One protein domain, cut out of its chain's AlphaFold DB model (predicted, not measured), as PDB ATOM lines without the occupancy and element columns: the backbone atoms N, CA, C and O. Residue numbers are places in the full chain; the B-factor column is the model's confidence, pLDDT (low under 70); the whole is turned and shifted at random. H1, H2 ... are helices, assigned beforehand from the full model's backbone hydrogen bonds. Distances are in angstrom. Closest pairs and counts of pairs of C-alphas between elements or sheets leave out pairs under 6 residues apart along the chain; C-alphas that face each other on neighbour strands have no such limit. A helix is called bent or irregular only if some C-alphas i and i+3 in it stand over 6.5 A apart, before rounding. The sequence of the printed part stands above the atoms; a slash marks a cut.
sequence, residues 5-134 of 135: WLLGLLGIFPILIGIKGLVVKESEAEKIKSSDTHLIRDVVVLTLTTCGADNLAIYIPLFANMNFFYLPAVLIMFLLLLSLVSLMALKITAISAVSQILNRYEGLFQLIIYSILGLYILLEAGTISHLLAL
ATOM      1  N   TRP A   5      13.756  46.843   0.798       79.38
ATOM      2  CA  TRP A   5      12.402  47.331   0.523       79.38
ATOM      3  C   TRP A   5      11.317  46.244   0.647       79.38
ATOM      4  O   TRP A   5      10.184  46.565   1.016       79.38
ATOM      5  N   LEU A   6      11.640  44.968   0.387       77.00
ATOM      6  CA  LEU A   6      10.727  43.835   0.596       77.00
ATOM      7  C   LEU A   6      10.523  43.557   2.087       77.00
ATOM      8  O   LEU A   6       9.424  43.191   2.498       77.00
ATOM      9  N   LEU A   7      11.559  43.766   2.903       75.31
ATOM     10  CA  LEU A   7      11.462  43.655   4.358       75.31
ATOM     11  C   LEU A   7      10.530  44.729   4.933       75.31
ATOM     12  O   LEU A   7       9.767  44.450   5.855       75.31
ATOM     13  N   GLY A   8      10.516  45.931   4.353       78.69
ATOM     14  CA  GLY A   8       9.637  47.009   4.807       78.69
ATOM     15  C   GLY A   8       8.149  46.799   4.529       78.69
ATOM     16  O   GLY A   8       7.317  47.338   5.258       78.69
ATOM     17  N   LEU A   9       7.778  45.947   3.563       81.69
ATOM     18  CA  LEU A   9       6.377  45.533   3.373       81.69
ATOM     19  C   LEU A   9       5.811  44.825   4.612       81.69
ATOM     20  O   LEU A   9       4.597  44.838   4.828       81.69
ATOM     21  N   LEU A  10       6.675  44.265   5.467       77.56
ATOM     22  CA  LEU A  10       6.279  43.674   6.740       77.56
ATOM     23  C   LEU A  10       5.615  44.703   7.670       77.56
ATOM     24  O   LEU A  10       4.772  44.316   8.472       77.56
ATOM     25  N   GLY A  11       5.898  46.003   7.504       80.25
ATOM     26  CA  GLY A  11       5.248  47.105   8.222       80.25
ATOM     27  C   GLY A  11       3.744  47.246   7.945       80.25
ATOM     28  O   GLY A  11       3.017  47.808   8.762       80.25
ATOM     29  N   ILE A  12       3.230  46.667   6.856       83.81
ATOM     30  CA  ILE A  12       1.785  46.624   6.569       83.81
ATOM     31  C   ILE A  12       1.058  45.711   7.570       83.81
ATOM     32  O   ILE A  12      -0.076  45.988   7.958       83.81
ATOM     33  N   PHE A  13       1.708  44.641   8.033       81.06
ATOM     34  CA  PHE A  13       1.118  43.674   8.958       81.06
ATOM     35  C   PHE A  13       0.715  44.290  10.313       81.06
ATOM     36  O   PHE A  13      -0.461  44.169  10.671       81.06
ATOM     37  N   PRO A  14       1.591  45.013  11.046       79.06
ATOM     38  CA  PRO A  14       1.187  45.704  12.264       79.06
ATOM     39  C   PRO A  14       0.110  46.767  11.997       79.06
ATOM     40  O   PRO A  14      -0.849  46.829  12.760       79.06
ATOM     41  N   ILE A  15       0.153  47.522  10.889       85.12
ATOM     42  CA  ILE A  15      -0.921  48.485  10.548       85.12
ATOM     43  C   ILE A  15      -2.283  47.777  10.454       85.12
ATOM     44  O   ILE A  15      -3.266  48.226  11.046       85.12
ATOM     45  N   LEU A  16      -2.346  46.636   9.759       81.88
ATOM     46  CA  LEU A  16      -3.572  45.843   9.636       81.88
ATOM     47  C   LEU A  16      -4.048  45.287  10.984       81.88
ATOM     48  O   LEU A  16      -5.253  45.287  11.241       81.88
ATOM     49  N   ILE A  17      -3.131  44.838  11.847       80.50
ATOM     50  CA  ILE A  17      -3.454  44.401  13.215       80.50
ATOM     51  C   ILE A  17      -4.023  45.568  14.027       80.50
ATOM     52  O   ILE A  17      -5.046  45.401  14.683       80.50
ATOM     53  N   GLY A  18      -3.410  46.752  13.948       82.25
ATOM     54  CA  GLY A  18      -3.883  47.959  14.622       82.25
ATOM     55  C   GLY A  18      -5.306  48.341  14.208       82.25
ATOM     56  O   GLY A  18      -6.154  48.591  15.060       82.25
ATOM     57  N   ILE A  19      -5.600  48.312  12.903       84.00
ATOM     58  CA  ILE A  19      -6.943  48.589  12.368       84.00
ATOM     59  C   ILE A  19      -7.943  47.514  12.812       84.00
ATOM     60  O   ILE A  19      -9.046  47.845  13.249       84.00
ATOM     61  N   LYS A  20      -7.569  46.228  12.750       78.75
ATOM     62  CA  LYS A  20      -8.424  45.129  13.223       78.75
ATOM     63  C   LYS A  20      -8.714  45.215  14.720       78.75
ATOM     64  O   LYS A  20      -9.852  44.959  15.101       78.75
ATOM     65  N   GLY A  21      -7.744  45.615  15.541       72.69
ATOM     66  CA  GLY A  21      -7.909  45.794  16.987       72.69
ATOM     67  C   GLY A  21      -8.951  46.856  17.358       72.69
ATOM     68  O   GLY A  21      -9.581  46.768  18.407       72.69
ATOM     69  N   LEU A  22      -9.213  47.825  16.474       76.06
ATOM     70  CA  LEU A  22     -10.281  48.809  16.673       76.06
ATOM     71  C   LEU A  22     -11.683  48.248  16.357       76.06
ATOM     72  O   LEU A  22     -12.669  48.684  16.949       76.06
ATOM     73  N   VAL A  23     -11.773  47.299  15.416       69.56
ATOM     74  CA  VAL A  23     -13.034  46.710  14.925       69.56
ATOM     75  C   VAL A  23     -13.442  45.482  15.745       69.56
ATOM     76  O   VAL A  23     -14.622  45.279  16.018       69.56
ATOM     77  N   VAL A  24     -12.477  44.669  16.173       63.53
ATOM     78  CA  VAL A  24     -12.698  43.458  16.971       63.53
ATOM     79  C   VAL A  24     -12.577  43.811  18.452       63.53
ATOM     80  O   VAL A  24     -11.638  43.419  19.131       63.53
ATOM     81  N   LYS A  25     -13.541  44.580  18.962       54.25
ATOM     82  CA  LYS A  25     -13.562  45.004  20.371       54.25
ATOM     83  C   LYS A  25     -14.012  43.896  21.343       54.25
ATOM     84  O   LYS A  25     -13.914  44.077  22.549       54.25
ATOM     85  N   GLU A  26     -14.503  42.764  20.829       46.28
ATOM     86  CA  GLU A  26     -15.283  41.791  21.619       46.28
ATOM     87  C   GLU A  26     -14.743  40.350  21.666       46.28
ATOM     88  O   GLU A  26     -15.260  39.565  22.446       46.28
ATOM     89  N   SER A  27     -13.712  39.947  20.908       48.53
ATOM     90  CA  SER A  27     -13.431  38.495  20.772       48.53
ATOM     91  C   SER A  27     -12.232  37.930  21.542       48.53
ATOM     92  O   SER A  27     -12.209  36.728  21.807       48.53
ATOM     93  N   GLU A  28     -11.231  38.736  21.906       51.25
ATOM     94  CA  GLU A  28      -9.996  38.194  22.508       51.25
ATOM     95  C   GLU A  28     -10.016  38.223  24.039       51.25
ATOM     96  O   GLU A  28      -9.694  37.216  24.669       51.25
ATOM     97  N   ALA A  29     -10.513  39.306  24.646       46.94
ATOM     98  CA  ALA A  29     -10.708  39.377  26.095       46.94
ATOM     99  C   ALA A  29     -11.811  38.418  26.598       46.94
ATOM    100  O   ALA A  29     -11.747  37.937  27.731       46.94
ATOM    101  N   GLU A  30     -12.807  38.094  25.762       42.22
ATOM    102  CA  GLU A  30     -13.861  37.128  26.106       42.22
ATOM    103  C   GLU A  30     -13.446  35.665  25.908       42.22
ATOM    104  O   GLU A  30     -13.921  34.804  26.647       42.22
ATOM    105  N   LYS A  31     -12.506  35.358  25.000       47.97
ATOM    106  CA  LYS A  31     -11.990  33.983  24.831       47.97
ATOM    107  C   LYS A  31     -11.268  33.456  26.070       47.97
ATOM    108  O   LYS A  31     -11.334  32.267  26.351       47.97
ATOM    109  N   ILE A  32     -10.652  34.345  26.848       52.50
ATOM    110  CA  ILE A  32      -9.950  33.991  28.091       52.50
ATOM    111  C   ILE A  32     -10.945  33.756  29.253       52.50
ATOM    112  O   ILE A  32     -10.582  33.213  30.292       52.50
ATOM    113  N   LYS A  33     -12.232  34.101  29.087       47.75
ATOM    114  CA  LYS A  33     -13.273  33.908  30.112       47.75
ATOM    115  C   LYS A  33     -13.953  32.534  30.099       47.75
ATOM    116  O   LYS A  33     -14.806  32.296  30.954       47.75
ATOM    117  N   SER A  34     -13.592  31.612  29.205       45.91
ATOM    118  CA  SER A  34     -14.211  30.280  29.142       45.91
ATOM    119  C   SER A  34     -13.221  29.144  29.428       45.91
ATOM    120  O   SER A  34     -12.607  28.603  28.515       45.91
ATOM    121  N   SER A  35     -13.185  28.724  30.699       51.59
ATOM    122  CA  SER A  35     -12.603  27.474  31.222       51.59
ATOM    123  C   SER A  35     -11.067  27.398  31.298       51.59
ATOM    124  O   SER A  35     -10.370  27.395  30.286       51.59
ATOM    125  N   ASP A  36     -10.543  27.186  32.515       60.50
ATOM    126  CA  ASP A  36      -9.116  26.934  32.812       60.50
ATOM    127  C   ASP A  36      -8.494  25.798  31.972       60.50
ATOM    128  O   ASP A  36      -7.275  25.696  31.828       60.50
ATOM    129  N   THR A  37      -9.325  24.943  31.370       65.75
ATOM    130  CA  THR A  37      -8.922  23.780  30.572       65.75
ATOM    131  C   THR A  37      -8.132  24.105  29.298       65.75
ATOM    132  O   THR A  37      -7.529  23.191  28.732       65.75
ATOM    133  N   HIS A  38      -8.095  25.362  28.830       78.19
ATOM    134  CA  HIS A  38      -7.406  25.736  27.582       78.19
ATOM    135  C   HIS A  38      -6.391  26.885  27.690       78.19
ATOM    136  O   HIS A  38      -5.769  27.218  26.684       78.19
ATOM    137  N   LEU A  39      -6.102  27.397  28.892       81.69
ATOM    138  CA  LEU A  39      -5.216  28.558  29.086       81.69
ATOM    139  C   LEU A  39      -3.846  28.419  28.407       81.69
ATOM    140  O   LEU A  39      -3.383  29.342  27.743       81.69
ATOM    141  N   ILE A  40      -3.204  27.251  28.523       84.50
ATOM    142  CA  ILE A  40      -1.895  27.005  27.895       84.50
ATOM    143  C   ILE A  40      -2.002  27.121  26.370       84.50
ATOM    144  O   ILE A  40      -1.139  27.716  25.728       84.50
ATOM    145  N   ARG A  41      -3.074  26.578  25.782       83.00
ATOM    146  CA  ARG A  41      -3.315  26.639  24.339       83.00
ATOM    147  C   ARG A  41      -3.549  28.076  23.891       83.00
ATOM    148  O   ARG A  41      -2.982  28.473  22.879       83.00
ATOM    149  N   ASP A  42      -4.347  28.834  24.631       81.31
ATOM    150  CA  ASP A  42      -4.676  30.212  24.273       81.31
ATOM    151  C   ASP A  42      -3.441  31.110  24.345       81.31
ATOM    152  O   ASP A  42      -3.179  31.860  23.408       81.31
ATOM    153  N   VAL A  43      -2.607  30.957  25.379       84.06
ATOM    154  CA  VAL A  43      -1.331  31.679  25.495       84.06
ATOM    155  C   VAL A  43      -0.382  31.321  24.349       84.06
ATOM    156  O   VAL A  43       0.236  32.215  23.769       84.06
ATOM    157  N   VAL A  44      -0.281  30.039  23.977       84.81
ATOM    158  CA  VAL A  44       0.540  29.604  22.834       84.81
ATOM    159  C   VAL A  44       0.022  30.203  21.525       84.81
ATOM    160  O   VAL A  44       0.806  30.765  20.764       84.81
ATOM    161  N   VAL A  45      -1.285  30.121  21.259       83.62
ATOM    162  CA  VAL A  45      -1.890  30.657  20.030       83.62
ATOM    163  C   VAL A  45      -1.727  32.170  19.961       83.62
ATOM    164  O   VAL A  45      -1.322  32.679  18.916       83.62
ATOM    165  N   LEU A  46      -1.987  32.885  21.056       80.75
ATOM    166  CA  LEU A  46      -1.845  34.336  21.115       80.75
ATOM    167  C   LEU A  46      -0.393  34.734  20.850       80.75
ATOM    168  O   LEU A  46      -0.133  35.497  19.931       80.75
ATOM    169  N   THR A  47       0.564  34.129  21.555       83.50
ATOM    170  CA  THR A  47       1.993  34.449  21.396       83.50
ATOM    171  C   THR A  47       2.487  34.181  19.972       83.50
ATOM    172  O   THR A  47       3.226  34.990  19.418       83.50
ATOM    173  N   LEU A  48       2.062  33.080  19.341       80.62
ATOM    174  CA  LEU A  48       2.449  32.759  17.963       80.62
ATOM    175  C   LEU A  48       1.821  33.702  16.932       80.62
ATOM    176  O   LEU A  48       2.456  34.022  15.929       80.62
ATOM    177  N   THR A  49       0.578  34.127  17.148       73.44
ATOM    178  CA  THR A  49      -0.151  34.961  16.182       73.44
ATOM    179  C   THR A  49       0.198  36.440  16.297       73.44
ATOM    180  O   THR A  49       0.253  37.118  15.273       73.44
ATOM    181  N   THR A  50       0.482  36.937  17.504       75.44
ATOM    182  CA  THR A  50       0.792  38.354  17.749       75.44
ATOM    183  C   THR A  50       2.290  38.648  17.736       75.44
ATOM    184  O   THR A  50       2.693  39.671  17.188       75.44
ATOM    185  N   CYS A  51       3.110  37.740  18.279       78.62
ATOM    186  CA  CYS A  51       4.557  37.906  18.472       78.62
ATOM    187  C   CYS A  51       5.393  36.821  17.762       78.62
ATOM    188  O   CYS A  51       6.547  36.567  18.111       78.62
ATOM    189  N   GLY A  52       4.820  36.072  16.818       78.94
ATOM    190  CA  GLY A  52       5.591  35.088  16.054       78.94
ATOM    191  C   GLY A  52       6.443  35.749  14.970       78.94
ATOM    192  O   GLY A  52       7.619  35.429  14.801       78.94
ATOM    193  N   ALA A  53       5.839  36.674  14.222       70.56
ATOM    194  CA  ALA A  53       6.444  37.262  13.030       70.56
ATOM    195  C   ALA A  53       7.594  38.237  13.346       70.56
ATOM    196  O   ALA A  53       8.615  38.212  12.660       70.56
ATOM    197  N   ASP A  54       7.455  39.057  14.389       76.06
ATOM    198  CA  ASP A  54       8.481  39.995  14.867       76.06
ATOM    199  C   ASP A  54       9.729  39.260  15.392       76.06
ATOM    200  O   ASP A  54      10.853  39.576  14.995       76.06
ATOM    201  N   ASN A  55       9.542  38.213  16.195       85.88
ATOM    202  CA  ASN A  55      10.627  37.386  16.713       85.88
ATOM    203  C   ASN A  55      11.345  36.618  15.589       85.88
ATOM    204  O   ASN A  55      12.575  36.555  15.581       85.88
ATOM    205  N   LEU A  56      10.620  36.072  14.604       80.00
ATOM    206  CA  LEU A  56      11.234  35.388  13.457       80.00
ATOM    207  C   LEU A  56      12.066  36.337  12.587       80.00
ATOM    208  O   LEU A  56      13.165  35.962  12.173       80.00
ATOM    209  N   ALA A  57      11.580  37.557  12.338       71.12
ATOM    210  CA  ALA A  57      12.275  38.545  11.512       71.12
ATOM    211  C   ALA A  57      13.673  38.884  12.056       71.12
ATOM    212  O   ALA A  57      14.619  39.035  11.284       71.12
ATOM    213  N   ILE A  58      13.821  38.943  13.383       78.94
ATOM    214  CA  ILE A  58      15.096  39.250  14.043       78.94
ATOM    215  C   ILE A  58      15.943  37.983  14.233       78.94
ATOM    216  O   ILE A  58      17.158  38.004  14.026       78.94
ATOM    217  N   TYR A  59      15.332  36.861  14.618       83.38
ATOM    218  CA  TYR A  59      16.084  35.679  15.041       83.38
ATOM    219  C   TYR A  59      16.543  34.762  13.911       83.38
ATOM    220  O   TYR A  59      17.573  34.109  14.068       83.38
ATOM    221  N   ILE A  60      15.866  34.732  12.760       79.75
ATOM    222  CA  ILE A  60      16.329  33.958  11.596       79.75
ATOM    223  C   ILE A  60      17.745  34.384  11.154       79.75
ATOM    224  O   ILE A  60      18.627  33.525  11.115       79.75
ATOM    225  N   PRO A  61      18.026  35.669  10.855       77.38
ATOM    226  CA  PRO A  61      19.369  36.085  10.447       77.38
ATOM    227  C   PRO A  61      20.396  35.999  11.587       77.38
ATOM    228  O   PRO A  61      21.562  35.684  11.331       77.38
ATOM    229  N   LEU A  62      19.971  36.227  12.837       84.62
ATOM    230  CA  LEU A  62      20.826  36.085  14.017       84.62
ATOM    231  C   LEU A  62      21.323  34.642  14.159       84.62
ATOM    232  O   LEU A  62      22.526  34.402  14.250       84.62
ATOM    233  N   PHE A  63      20.409  33.670  14.136       88.25
ATOM    234  CA  PHE A  63      20.743  32.260  14.315       88.25
ATOM    235  C   PHE A  63      21.412  31.636  13.095       88.25
ATOM    236  O   PHE A  63      22.218  30.727  13.270       88.25
ATOM    237  N   ALA A  64      21.177  32.156  11.886       86.75
ATOM    238  CA  ALA A  64      21.893  31.722  10.687       86.75
ATOM    239  C   ALA A  64      23.417  31.926  10.786       86.75
ATOM    240  O   ALA A  64      24.173  31.191  10.155       86.75
ATOM    241  N   ASN A  65      23.868  32.896  11.589       83.44
ATOM    242  CA  ASN A  65      25.284  33.227  11.772       83.44
ATOM    243  C   ASN A  65      25.820  32.860  13.169       83.44
ATOM    244  O   ASN A  65      26.988  33.109  13.470       83.44
ATOM    245  N   MET A  66      24.988  32.282  14.040       88.88
ATOM    246  CA  MET A  66      25.337  31.994  15.429       88.88
ATOM    247  C   MET A  66      25.802  30.547  15.598       88.88
ATOM    248  O   MET A  66      25.185  29.608  15.100       88.88
ATOM    249  N   ASN A  67      26.861  30.343  16.385       93.75
ATOM    250  CA  ASN A  67      27.248  28.998  16.800       93.75
ATOM    251  C   ASN A  67      26.170  28.399  17.722       93.75
ATOM    252  O   ASN A  67      25.755  29.030  18.697       93.75
ATOM    253  N   PHE A  68      25.768  27.154  17.449       90.69
ATOM    254  CA  PHE A  68      24.778  26.407  18.226       90.69
ATOM    255  C   PHE A  68      25.085  26.365  19.734       90.69
ATOM    256  O   PHE A  68      24.168  26.308  20.549       90.69
ATOM    257  N   PHE A  69      26.359  26.475  20.122       95.00
ATOM    258  CA  PHE A  69      26.778  26.541  21.523       95.00
ATOM    259  C   PHE A  69      26.134  27.695  22.317       95.00
ATOM    260  O   PHE A  69      25.902  27.560  23.515       95.00
ATOM    261  N   TYR A  70      25.802  28.815  21.666       91.56
ATOM    262  CA  TYR A  70      25.170  29.968  22.321       91.56
ATOM    263  C   TYR A  70      23.644  29.859  22.416       91.56
ATOM    264  O   TYR A  70      23.026  30.605  23.178       91.56
ATOM    265  N   LEU A  71      23.021  28.924  21.690       92.44
ATOM    266  CA  LEU A  71      21.565  28.787  21.628       92.44
ATOM    267  C   LEU A  71      20.910  28.621  23.014       92.44
ATOM    268  O   LEU A  71      19.931  29.323  23.277       92.44
ATOM    269  N   PRO A  72      21.434  27.785  23.939       94.94
ATOM    270  CA  PRO A  72      20.846  27.657  25.271       94.94
ATOM    271  C   PRO A  72      20.853  28.974  26.056       94.94
ATOM    272  O   PRO A  72      19.872  29.292  26.724       94.94
ATOM    273  N   ALA A  73      21.926  29.765  25.950       94.62
ATOM    274  CA  ALA A  73      22.028  31.050  26.638       94.62
ATOM    275  C   ALA A  73      20.989  32.055  26.115       94.62
ATOM    276  O   ALA A  73      20.333  32.731  26.911       94.62
ATOM    277  N   VAL A  74      20.784  32.109  24.793       92.00
ATOM    278  CA  VAL A  74      19.767  32.975  24.176       92.00
ATOM    279  C   VAL A  74      18.358  32.562  24.603       92.00
ATOM    280  O   VAL A  74      17.569  33.420  24.994       92.00
ATOM    281  N   LEU A  75      18.047  31.263  24.601       92.44
ATOM    282  CA  LEU A  75      16.739  30.760  25.033       92.44
ATOM    283  C   LEU A  75      16.459  31.061  26.511       92.44
ATOM    284  O   LEU A  75      15.355  31.490  26.846       92.44
ATOM    285  N   ILE A  76      17.450  30.888  27.392       96.12
ATOM    286  CA  ILE A  76      17.320  31.225  28.818       96.12
ATOM    287  C   ILE A  76      17.063  32.725  28.993       96.12
ATOM    288  O   ILE A  76      16.160  33.107  29.735       96.12
ATOM    289  N   MET A  77      17.811  33.580  28.292       94.38
ATOM    290  CA  MET A  77      17.601  35.027  28.339       94.38
ATOM    291  C   MET A  77      16.196  35.408  27.859       94.38
ATOM    292  O   MET A  77      15.531  36.216  28.505       94.38
ATOM    293  N   PHE A  78      15.717  34.791  26.775       91.00
ATOM    294  CA  PHE A  78      14.368  35.014  26.260       91.00
ATOM    295  C   PHE A  78      13.296  34.623  27.286       91.00
ATOM    296  O   PHE A  78      12.409  35.420  27.577       91.00
ATOM    297  N   LEU A  79      13.416  33.443  27.901       92.31
ATOM    298  CA  LEU A  79      12.511  32.977  28.958       92.31
ATOM    299  C   LEU A  79      12.492  33.922  30.166       92.31
ATOM    300  O   LEU A  79      11.418  34.237  30.681       92.31
ATOM    301  N   LEU A  80      13.658  34.404  30.604       96.50
ATOM    302  CA  LEU A  80      13.767  35.340  31.724       96.50
ATOM    303  C   LEU A  80      13.104  36.684  31.410       96.50
ATOM    304  O   LEU A  80      12.331  37.185  32.227       96.50
ATOM    305  N   LEU A  81      13.371  37.253  30.233       93.81
ATOM    306  CA  LEU A  81      12.779  38.523  29.808       93.81
ATOM    307  C   LEU A  81      11.265  38.402  29.625       93.81
ATOM    308  O   LEU A  81      10.523  39.222  30.164       93.81
ATOM    309  N   LEU A  82      10.798  37.355  28.938       90.69
ATOM    310  CA  LEU A  82       9.374  37.087  28.738       90.69
ATOM    311  C   LEU A  82       8.652  36.927  30.084       90.69
ATOM    312  O   LEU A  82       7.617  37.554  30.314       90.69
ATOM    313  N   SER A  83       9.225  36.142  31.003       92.31
ATOM    314  CA  SER A  83       8.666  35.956  32.343       92.31
ATOM    315  C   SER A  83       8.631  37.265  33.128       92.31
ATOM    316  O   SER A  83       7.629  37.552  33.780       92.31
ATOM    317  N   LEU A  84       9.693  38.069  33.074       96.38
ATOM    318  CA  LEU A  84       9.761  39.341  33.786       96.38
ATOM    319  C   LEU A  84       8.699  40.322  33.274       96.38
ATOM    320  O   LEU A  84       7.961  40.895  34.074       96.38
ATOM    321  N   VAL A  85       8.588  40.484  31.954       91.25
ATOM    322  CA  VAL A  85       7.602  41.373  31.321       91.25
ATOM    323  C   VAL A  85       6.177  40.914  31.634       91.25
ATOM    324  O   VAL A  85       5.344  41.734  32.018       91.25
ATOM    325  N   SER A  86       5.905  39.609  31.565       88.94
ATOM    326  CA  SER A  86       4.600  39.044  31.923       88.94
ATOM    327  C   SER A  86       4.230  39.323  33.388       88.94
ATOM    328  O   SER A  86       3.120  39.773  33.680       88.94
ATOM    329  N   LEU A  87       5.177  39.164  34.320       93.25
ATOM    330  CA  LEU A  87       4.961  39.487  35.733       93.25
ATOM    331  C   LEU A  87       4.724  40.985  35.960       93.25
ATOM    332  O   LEU A  87       3.902  41.357  36.802       93.25
ATOM    333  N   MET A  88       5.415  41.859  35.223       92.81
ATOM    334  CA  MET A  88       5.139  43.297  35.270       92.81
ATOM    335  C   MET A  88       3.730  43.606  34.762       92.81
ATOM    336  O   MET A  88       3.008  44.348  35.425       92.81
ATOM    337  N   ALA A  89       3.300  42.999  33.654       87.75
ATOM    338  CA  ALA A  89       1.951  43.173  33.118       87.75
ATOM    339  C   ALA A  89       0.866  42.743  34.124       87.75
ATOM    340  O   ALA A  89      -0.111  43.469  34.324       87.75
ATOM    341  N   LEU A  90       1.068  41.628  34.840       88.00
ATOM    342  CA  LEU A  90       0.176  41.196  35.928       88.00
ATOM    343  C   LEU A  90       0.089  42.235  37.056       88.00
ATOM    344  O   LEU A  90      -0.995  42.547  37.543       88.00
ATOM    345  N   LYS A  91       1.220  42.822  37.462       89.50
ATOM    346  CA  LYS A  91       1.231  43.867  38.498       89.50
ATOM    347  C   LYS A  91       0.567  45.162  38.035       89.50
ATOM    348  O   LYS A  91      -0.126  45.800  38.820       89.50
ATOM    349  N   ILE A  92       0.767  45.549  36.779       87.12
ATOM    350  CA  ILE A  92       0.183  46.759  36.188       87.12
ATOM    351  C   ILE A  92      -1.341  46.625  36.086       87.12
ATOM    352  O   ILE A  92      -2.069  47.549  36.446       87.12
ATOM    353  N   THR A  93      -1.835  45.463  35.657       83.50
ATOM    354  CA  THR A  93      -3.278  45.189  35.535       83.50
ATOM    355  C   THR A  93      -3.988  45.052  36.883       83.50
ATOM    356  O   THR A  93      -5.186  45.319  36.963       83.50
ATOM    357  N   ALA A  94      -3.263  44.739  37.962       87.19
ATOM    358  CA  ALA A  94      -3.805  44.766  39.322       87.19
ATOM    359  C   ALA A  94      -4.173  46.187  39.806       87.19
ATOM    360  O   ALA A  94      -4.933  46.343  40.764       87.19
ATOM    361  N   ILE A  95      -3.673  47.240  39.149       91.88
ATOM    362  CA  ILE A  95      -4.026  48.628  39.460       91.88
ATOM    363  C   ILE A  95      -5.333  48.979  38.738       91.88
ATOM    364  O   ILE A  95      -5.353  49.182  37.524       91.88
ATOM    365  N   SER A  96      -6.428  49.112  39.495       84.31
ATOM    366  CA  SER A  96      -7.779  49.354  38.953       84.31
ATOM    367  C   SER A  96      -7.858  50.550  37.990       84.31
ATOM    368  O   SER A  96      -8.468  50.445  36.929       84.31
ATOM    369  N   ALA A  97      -7.177  51.662  38.295       88.69
ATOM    370  CA  ALA A  97      -7.141  52.832  37.411       88.69
ATOM    371  C   ALA A  97      -6.501  52.525  36.045       88.69
ATOM    372  O   ALA A  97      -7.014  52.944  35.011       88.69
ATOM    373  N   VAL A  98      -5.406  51.758  36.036       85.31
ATOM    374  CA  VAL A  98      -4.704  51.382  34.802       85.31
ATOM    375  C   VAL A  98      -5.528  50.376  34.011       85.31
ATOM    376  O   VAL A  98      -5.729  50.568  32.818       85.31
ATOM    377  N   SER A  99      -6.082  49.362  34.675       81.81
ATOM    378  CA  SER A  99      -6.962  48.372  34.046       81.81
ATOM    379  C   SER A  99      -8.188  49.016  33.389       81.81
ATOM    380  O   SER A  99      -8.539  48.671  32.264       81.81
ATOM    381  N   GLN A 100      -8.811  50.014  34.027       84.81
ATOM    382  CA  GLN A 100      -9.944  50.738  33.440       84.81
ATOM    383  C   GLN A 100      -9.551  51.574  32.219       84.81
ATOM    384  O   GLN A 100     -10.285  51.586  31.232       84.81
ATOM    385  N   ILE A 101      -8.412  52.274  32.269       86.12
ATOM    386  CA  ILE A 101      -7.916  53.075  31.139       86.12
ATOM    387  C   ILE A 101      -7.537  52.164  29.974       86.12
ATOM    388  O   ILE A 101      -7.958  52.423  28.847       86.12
ATOM    389  N   LEU A 102      -6.788  51.092  30.247       82.19
ATOM    390  CA  LEU A 102      -6.378  50.122  29.239       82.19
ATOM    391  C   LEU A 102      -7.602  49.479  28.596       82.19
ATOM    392  O   LEU A 102      -7.762  49.639  27.400       82.19
ATOM    393  N   ASN A 103      -8.538  48.910  29.359       79.62
ATOM    394  CA  ASN A 103      -9.749  48.304  28.786       79.62
ATOM    395  C   ASN A 103     -10.632  49.310  28.023       79.62
ATOM    396  O   ASN A 103     -11.297  48.957  27.050       79.62
ATOM    397  N   ARG A 104     -10.673  50.584  28.443       85.00
ATOM    398  CA  ARG A 104     -11.476  51.611  27.757       85.00
ATOM    399  C   ARG A 104     -10.864  52.033  26.420       85.00
ATOM    400  O   ARG A 104     -11.620  52.315  25.487       85.00
ATOM    401  N   TYR A 105      -9.538  52.095  26.334       85.44
ATOM    402  CA  TYR A 105      -8.806  52.628  25.181       85.44
ATOM    403  C   TYR A 105      -7.925  51.590  24.469       85.44
ATOM    404  O   TYR A 105      -7.135  51.973  23.612       85.44
ATOM    405  N   GLU A 106      -8.066  50.299  24.773       81.19
ATOM    406  CA  GLU A 106      -7.205  49.209  24.289       81.19
ATOM    407  C   GLU A 106      -7.042  49.237  22.770       81.19
ATOM    408  O   GLU A 106      -5.930  49.397  22.272       81.19
ATOM    409  N   GLY A 107      -8.155  49.210  22.031       82.00
ATOM    410  CA  GLY A 107      -8.129  49.251  20.568       82.00
ATOM    411  C   GLY A 107      -7.516  50.537  19.997       82.00
ATOM    412  O   GLY A 107      -6.887  50.501  18.944       82.00
ATOM    413  N   LEU A 108      -7.639  51.674  20.696       85.81
ATOM    414  CA  LEU A 108      -7.005  52.934  20.284       85.81
ATOM    415  C   LEU A 108      -5.491  52.904  20.521       85.81
ATOM    416  O   LEU A 108      -4.736  53.311  19.641       85.81
ATOM    417  N   PHE A 109      -5.037  52.391  21.668       84.75
ATOM    418  CA  PHE A 109      -3.612  52.184  21.933       84.75
ATOM    419  C   PHE A 109      -2.999  51.216  20.925       84.75
ATOM    420  O   PHE A 109      -1.960  51.522  20.340       84.75
ATOM    421  N   GLN A 110      -3.668  50.093  20.674       83.12
ATOM    422  CA  GLN A 110      -3.246  49.086  19.709       83.12
ATOM    423  C   GLN A 110      -3.123  49.676  18.298       83.12
ATOM    424  O   GLN A 110      -2.100  49.485  17.639       83.12
ATOM    425  N   LEU A 111      -4.118  50.450  17.853       87.19
ATOM    426  CA  LEU A 111      -4.082  51.130  16.559       87.19
ATOM    427  C   LEU A 111      -2.904  52.103  16.456       87.19
ATOM    428  O   LEU A 111      -2.179  52.069  15.462       87.19
ATOM    429  N   ILE A 112      -2.725  52.970  17.456       90.44
ATOM    430  CA  ILE A 112      -1.689  54.010  17.440       90.44
ATOM    431  C   ILE A 112      -0.300  53.371  17.436       90.44
ATOM    432  O   ILE A 112       0.509  53.681  16.565       90.44
ATOM    433  N   ILE A 113      -0.033  52.455  18.371       89.31
ATOM    434  CA  ILE A 113       1.285  51.830  18.530       89.31
ATOM    435  C   ILE A 113       1.654  51.050  17.268       89.31
ATOM    436  O   ILE A 113       2.734  51.260  16.715       89.31
ATOM    437  N   TYR A 114       0.758  50.195  16.768       85.50
ATOM    438  CA  TYR A 114       1.070  49.387  15.594       85.50
ATOM    439  C   TYR A 114       1.089  50.183  14.288       85.50
ATOM    440  O   TYR A 114       1.870  49.846  13.400       85.50
ATOM    441  N   SER A 115       0.302  51.258  14.166       88.25
ATOM    442  CA  SER A 115       0.396  52.143  12.996       88.25
ATOM    443  C   SER A 115       1.721  52.893  12.965       88.25
ATOM    444  O   SER A 115       2.345  52.968  11.910       88.25
ATOM    445  N   ILE A 116       2.177  53.407  14.113       92.19
ATOM    446  CA  ILE A 116       3.479  54.075  14.217       92.19
ATOM    447  C   ILE A 116       4.602  53.083  13.906       92.19
ATOM    448  O   ILE A 116       5.463  53.390  13.087       92.19
ATOM    449  N   LEU A 117       4.571  51.887  14.503       87.12
ATOM    450  CA  LEU A 117       5.585  50.857  14.273       87.12
ATOM    451  C   LEU A 117       5.626  50.415  12.805       87.12
ATOM    452  O   LEU A 117       6.699  50.318  12.218       87.12
ATOM    453  N   GLY A 118       4.465  50.175  12.198       86.50
ATOM    454  CA  GLY A 118       4.388  49.777  10.799       86.50
ATOM    455  C   GLY A 118       4.889  50.862   9.856       86.50
ATOM    456  O   GLY A 118       5.709  50.573   8.987       86.50
ATOM    457  N   LEU A 119       4.466  52.114  10.067       89.56
ATOM    458  CA  LEU A 119       4.941  53.252   9.279       89.56
ATOM    459  C   LEU A 119       6.454  53.446   9.427       89.56
ATOM    460  O   LEU A 119       7.134  53.710   8.441       89.56
ATOM    461  N   TYR A 120       6.984  53.272  10.638       89.31
ATOM    462  CA  TYR A 120       8.418  53.321  10.900       89.31
ATOM    463  C   TYR A 120       9.179  52.259  10.093       89.31
ATOM    464  O   TYR A 120      10.109  52.608   9.374       89.31
ATOM    465  N   ILE A 121       8.730  50.999  10.108       84.81
ATOM    466  CA  ILE A 121       9.334  49.909   9.319       84.81
ATOM    467  C   ILE A 121       9.301  50.220   7.812       84.81
ATOM    468  O   ILE A 121      10.294  50.020   7.118       84.81
ATOM    469  N   LEU A 122       8.175  50.739   7.308       86.25
ATOM    470  CA  LEU A 122       7.995  51.135   5.903       86.25
ATOM    471  C   LEU A 122       8.950  52.264   5.465       86.25
ATOM    472  O   LEU A 122       9.360  52.299   4.301       86.25
ATOM    473  N   LEU A 123       9.275  53.190   6.373       87.19
ATOM    474  CA  LEU A 123      10.198  54.303   6.131       87.19
ATOM    475  C   LEU A 123      11.663  53.865   6.230       87.19
ATOM    476  O   LEU A 123      12.439  54.163   5.326       87.19
ATOM    477  N   GLU A 124      12.026  53.145   7.293       85.38
ATOM    478  CA  GLU A 124      13.392  52.669   7.565       85.38
ATOM    479  C   GLU A 124      13.905  51.777   6.426       85.38
ATOM    480  O   GLU A 124      15.025  51.934   5.954       85.38
ATOM    481  N   ALA A 125      13.047  50.889   5.922       82.81
ATOM    482  CA  ALA A 125      13.359  49.983   4.821       82.81
ATOM    483  C   ALA A 125      13.359  50.650   3.429       82.81
ATOM    484  O   ALA A 125      13.554  49.975   2.416       82.81
ATOM    485  N   GLY A 126      13.061  51.952   3.337       83.25
ATOM    486  CA  GLY A 126      12.994  52.684   2.070       83.25
ATOM    487  C   GLY A 126      11.859  52.249   1.133       83.25
ATOM    488  O   GLY A 126      11.824  52.677  -0.023       83.25
ATOM    489  N   THR A 127      10.913  51.430   1.603       84.75
ATOM    490  CA  THR A 127       9.837  50.843   0.785       84.75
ATOM    491  C   THR A 127       8.935  51.904   0.169       84.75
ATOM    492  O   THR A 127       8.588  51.805  -1.005       84.75
ATOM    493  N   ILE A 128       8.583  52.945   0.932       83.06
ATOM    494  CA  ILE A 128       7.739  54.045   0.437       83.06
ATOM    495  C   ILE A 128       8.449  54.798  -0.693       83.06
ATOM    496  O   ILE A 128       7.855  55.036  -1.743       83.06
ATOM    497  N   SER A 129       9.731  55.122  -0.506       83.19
ATOM    498  CA  SER A 129      10.550  55.804  -1.512       83.19
ATOM    499  C   SER A 129      10.706  54.966  -2.780       83.19
ATOM    500  O   SER A 129      10.641  55.503  -3.882       83.19
ATOM    501  N   HIS A 130      10.872  53.648  -2.637       84.56
ATOM    502  CA  HIS A 130      11.006  52.736  -3.768       84.56
ATOM    503  C   HIS A 130       9.703  52.603  -4.570       84.56
ATOM    504  O   HIS A 130       9.734  52.689  -5.792       84.56
ATOM    505  N   LEU A 131       8.555  52.464  -3.896       83.44
ATOM    506  CA  LEU A 131       7.242  52.401  -4.549       83.44
ATOM    507  C   LEU A 131       6.869  53.714  -5.247       83.44
ATOM    508  O   LEU A 131       6.320  53.676  -6.343       83.44
ATOM    509  N   LEU A 132       7.188  54.863  -4.640       84.25
ATOM    510  CA  LEU A 132       6.978  56.178  -5.254       84.25
ATOM    511  C   LEU A 132       7.885  56.419  -6.464       84.25
ATOM    512  O   LEU A 132       7.483  57.131  -7.370       84.25
ATOM    513  N   ALA A 133       9.089  55.846  -6.493       84.25
ATOM    514  CA  ALA A 133       9.989  55.945  -7.643       84.25
ATOM    515  C   ALA A 133       9.582  55.038  -8.822       84.25
ATOM    516  O   ALA A 133      10.140  55.167  -9.912       84.25
ATOM    517  N   LEU A 134       8.656  54.099  -8.599       79.50
ATOM    518  CA  LEU A 134       8.182  53.122  -9.584       79.50
ATOM    519  C   LEU A 134       6.959  53.623 -10.377       79.50
ATOM    520  O   LEU A 134       6.580  52.990 -11.363       79.50
TER     521      LEU A 134
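What this domain is: This is residues 5 to 134 of the 135 residues of an uncharacterized protein of Oenococcus sicerae (UniProt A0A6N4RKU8). This is a loose, open frame: H1 and arm H5b lie side by side, H3 and H4 make an open V, and H6 is at one end of H1. The 130 printed residues have six named helices, H1 to H6, all helix; radius of gyration of the C-alphas 17.8 A, spans 49 by 42 by 25 A.

How they stand to each other: Start at H1, residues 5 to 23. H5, residues 96 to 124, one helix by its hydrogen bonds, is bent: C-alphas 104 and 107 are 8.3 A apart. H1 touches H5b, residues 107 to 124, opposite ways at a shallow tilt of 10 degrees; closest C-alphas, Gly 18 and Leu 111, 3.7 A. H6, residues 127 to 132, touches residues 5 to 9 of H1 alone; closest C-alphas, Trp 5 and Thr 127, 4.4 A. H2, residues 28 to 31, is near H3, residues 36 to 64. H4, residues 68 to 93, touches H5a, residues 96 to 104, only at the corner, and only just, with 3 pairs of C-alphas within 8 A; closest, Thr 93 and Ser 99, 5.1 A. O i to N i+4 pairs are within hydrogen-bond range throughout H5a, H5b and H6, in 18 of 25 in H3, 20 of 22 in H4, and 7 of 15 in H1, beside 15 of 16 O i to N i+3; H2 is too short.

Where its parts are: Find C-alpha 5 at (12.402, 47.331, 0.523); H1 runs 29.2 A. H3 spans 38.4 A, with a kink of 70 degrees near residue 54. H6 ends at C-alpha 132, (6.978, 56.178, -5.254).

The domain as a whole: The printed part has no cut, and its links are tight; pLDDT is under 70 at residues 23 to 37.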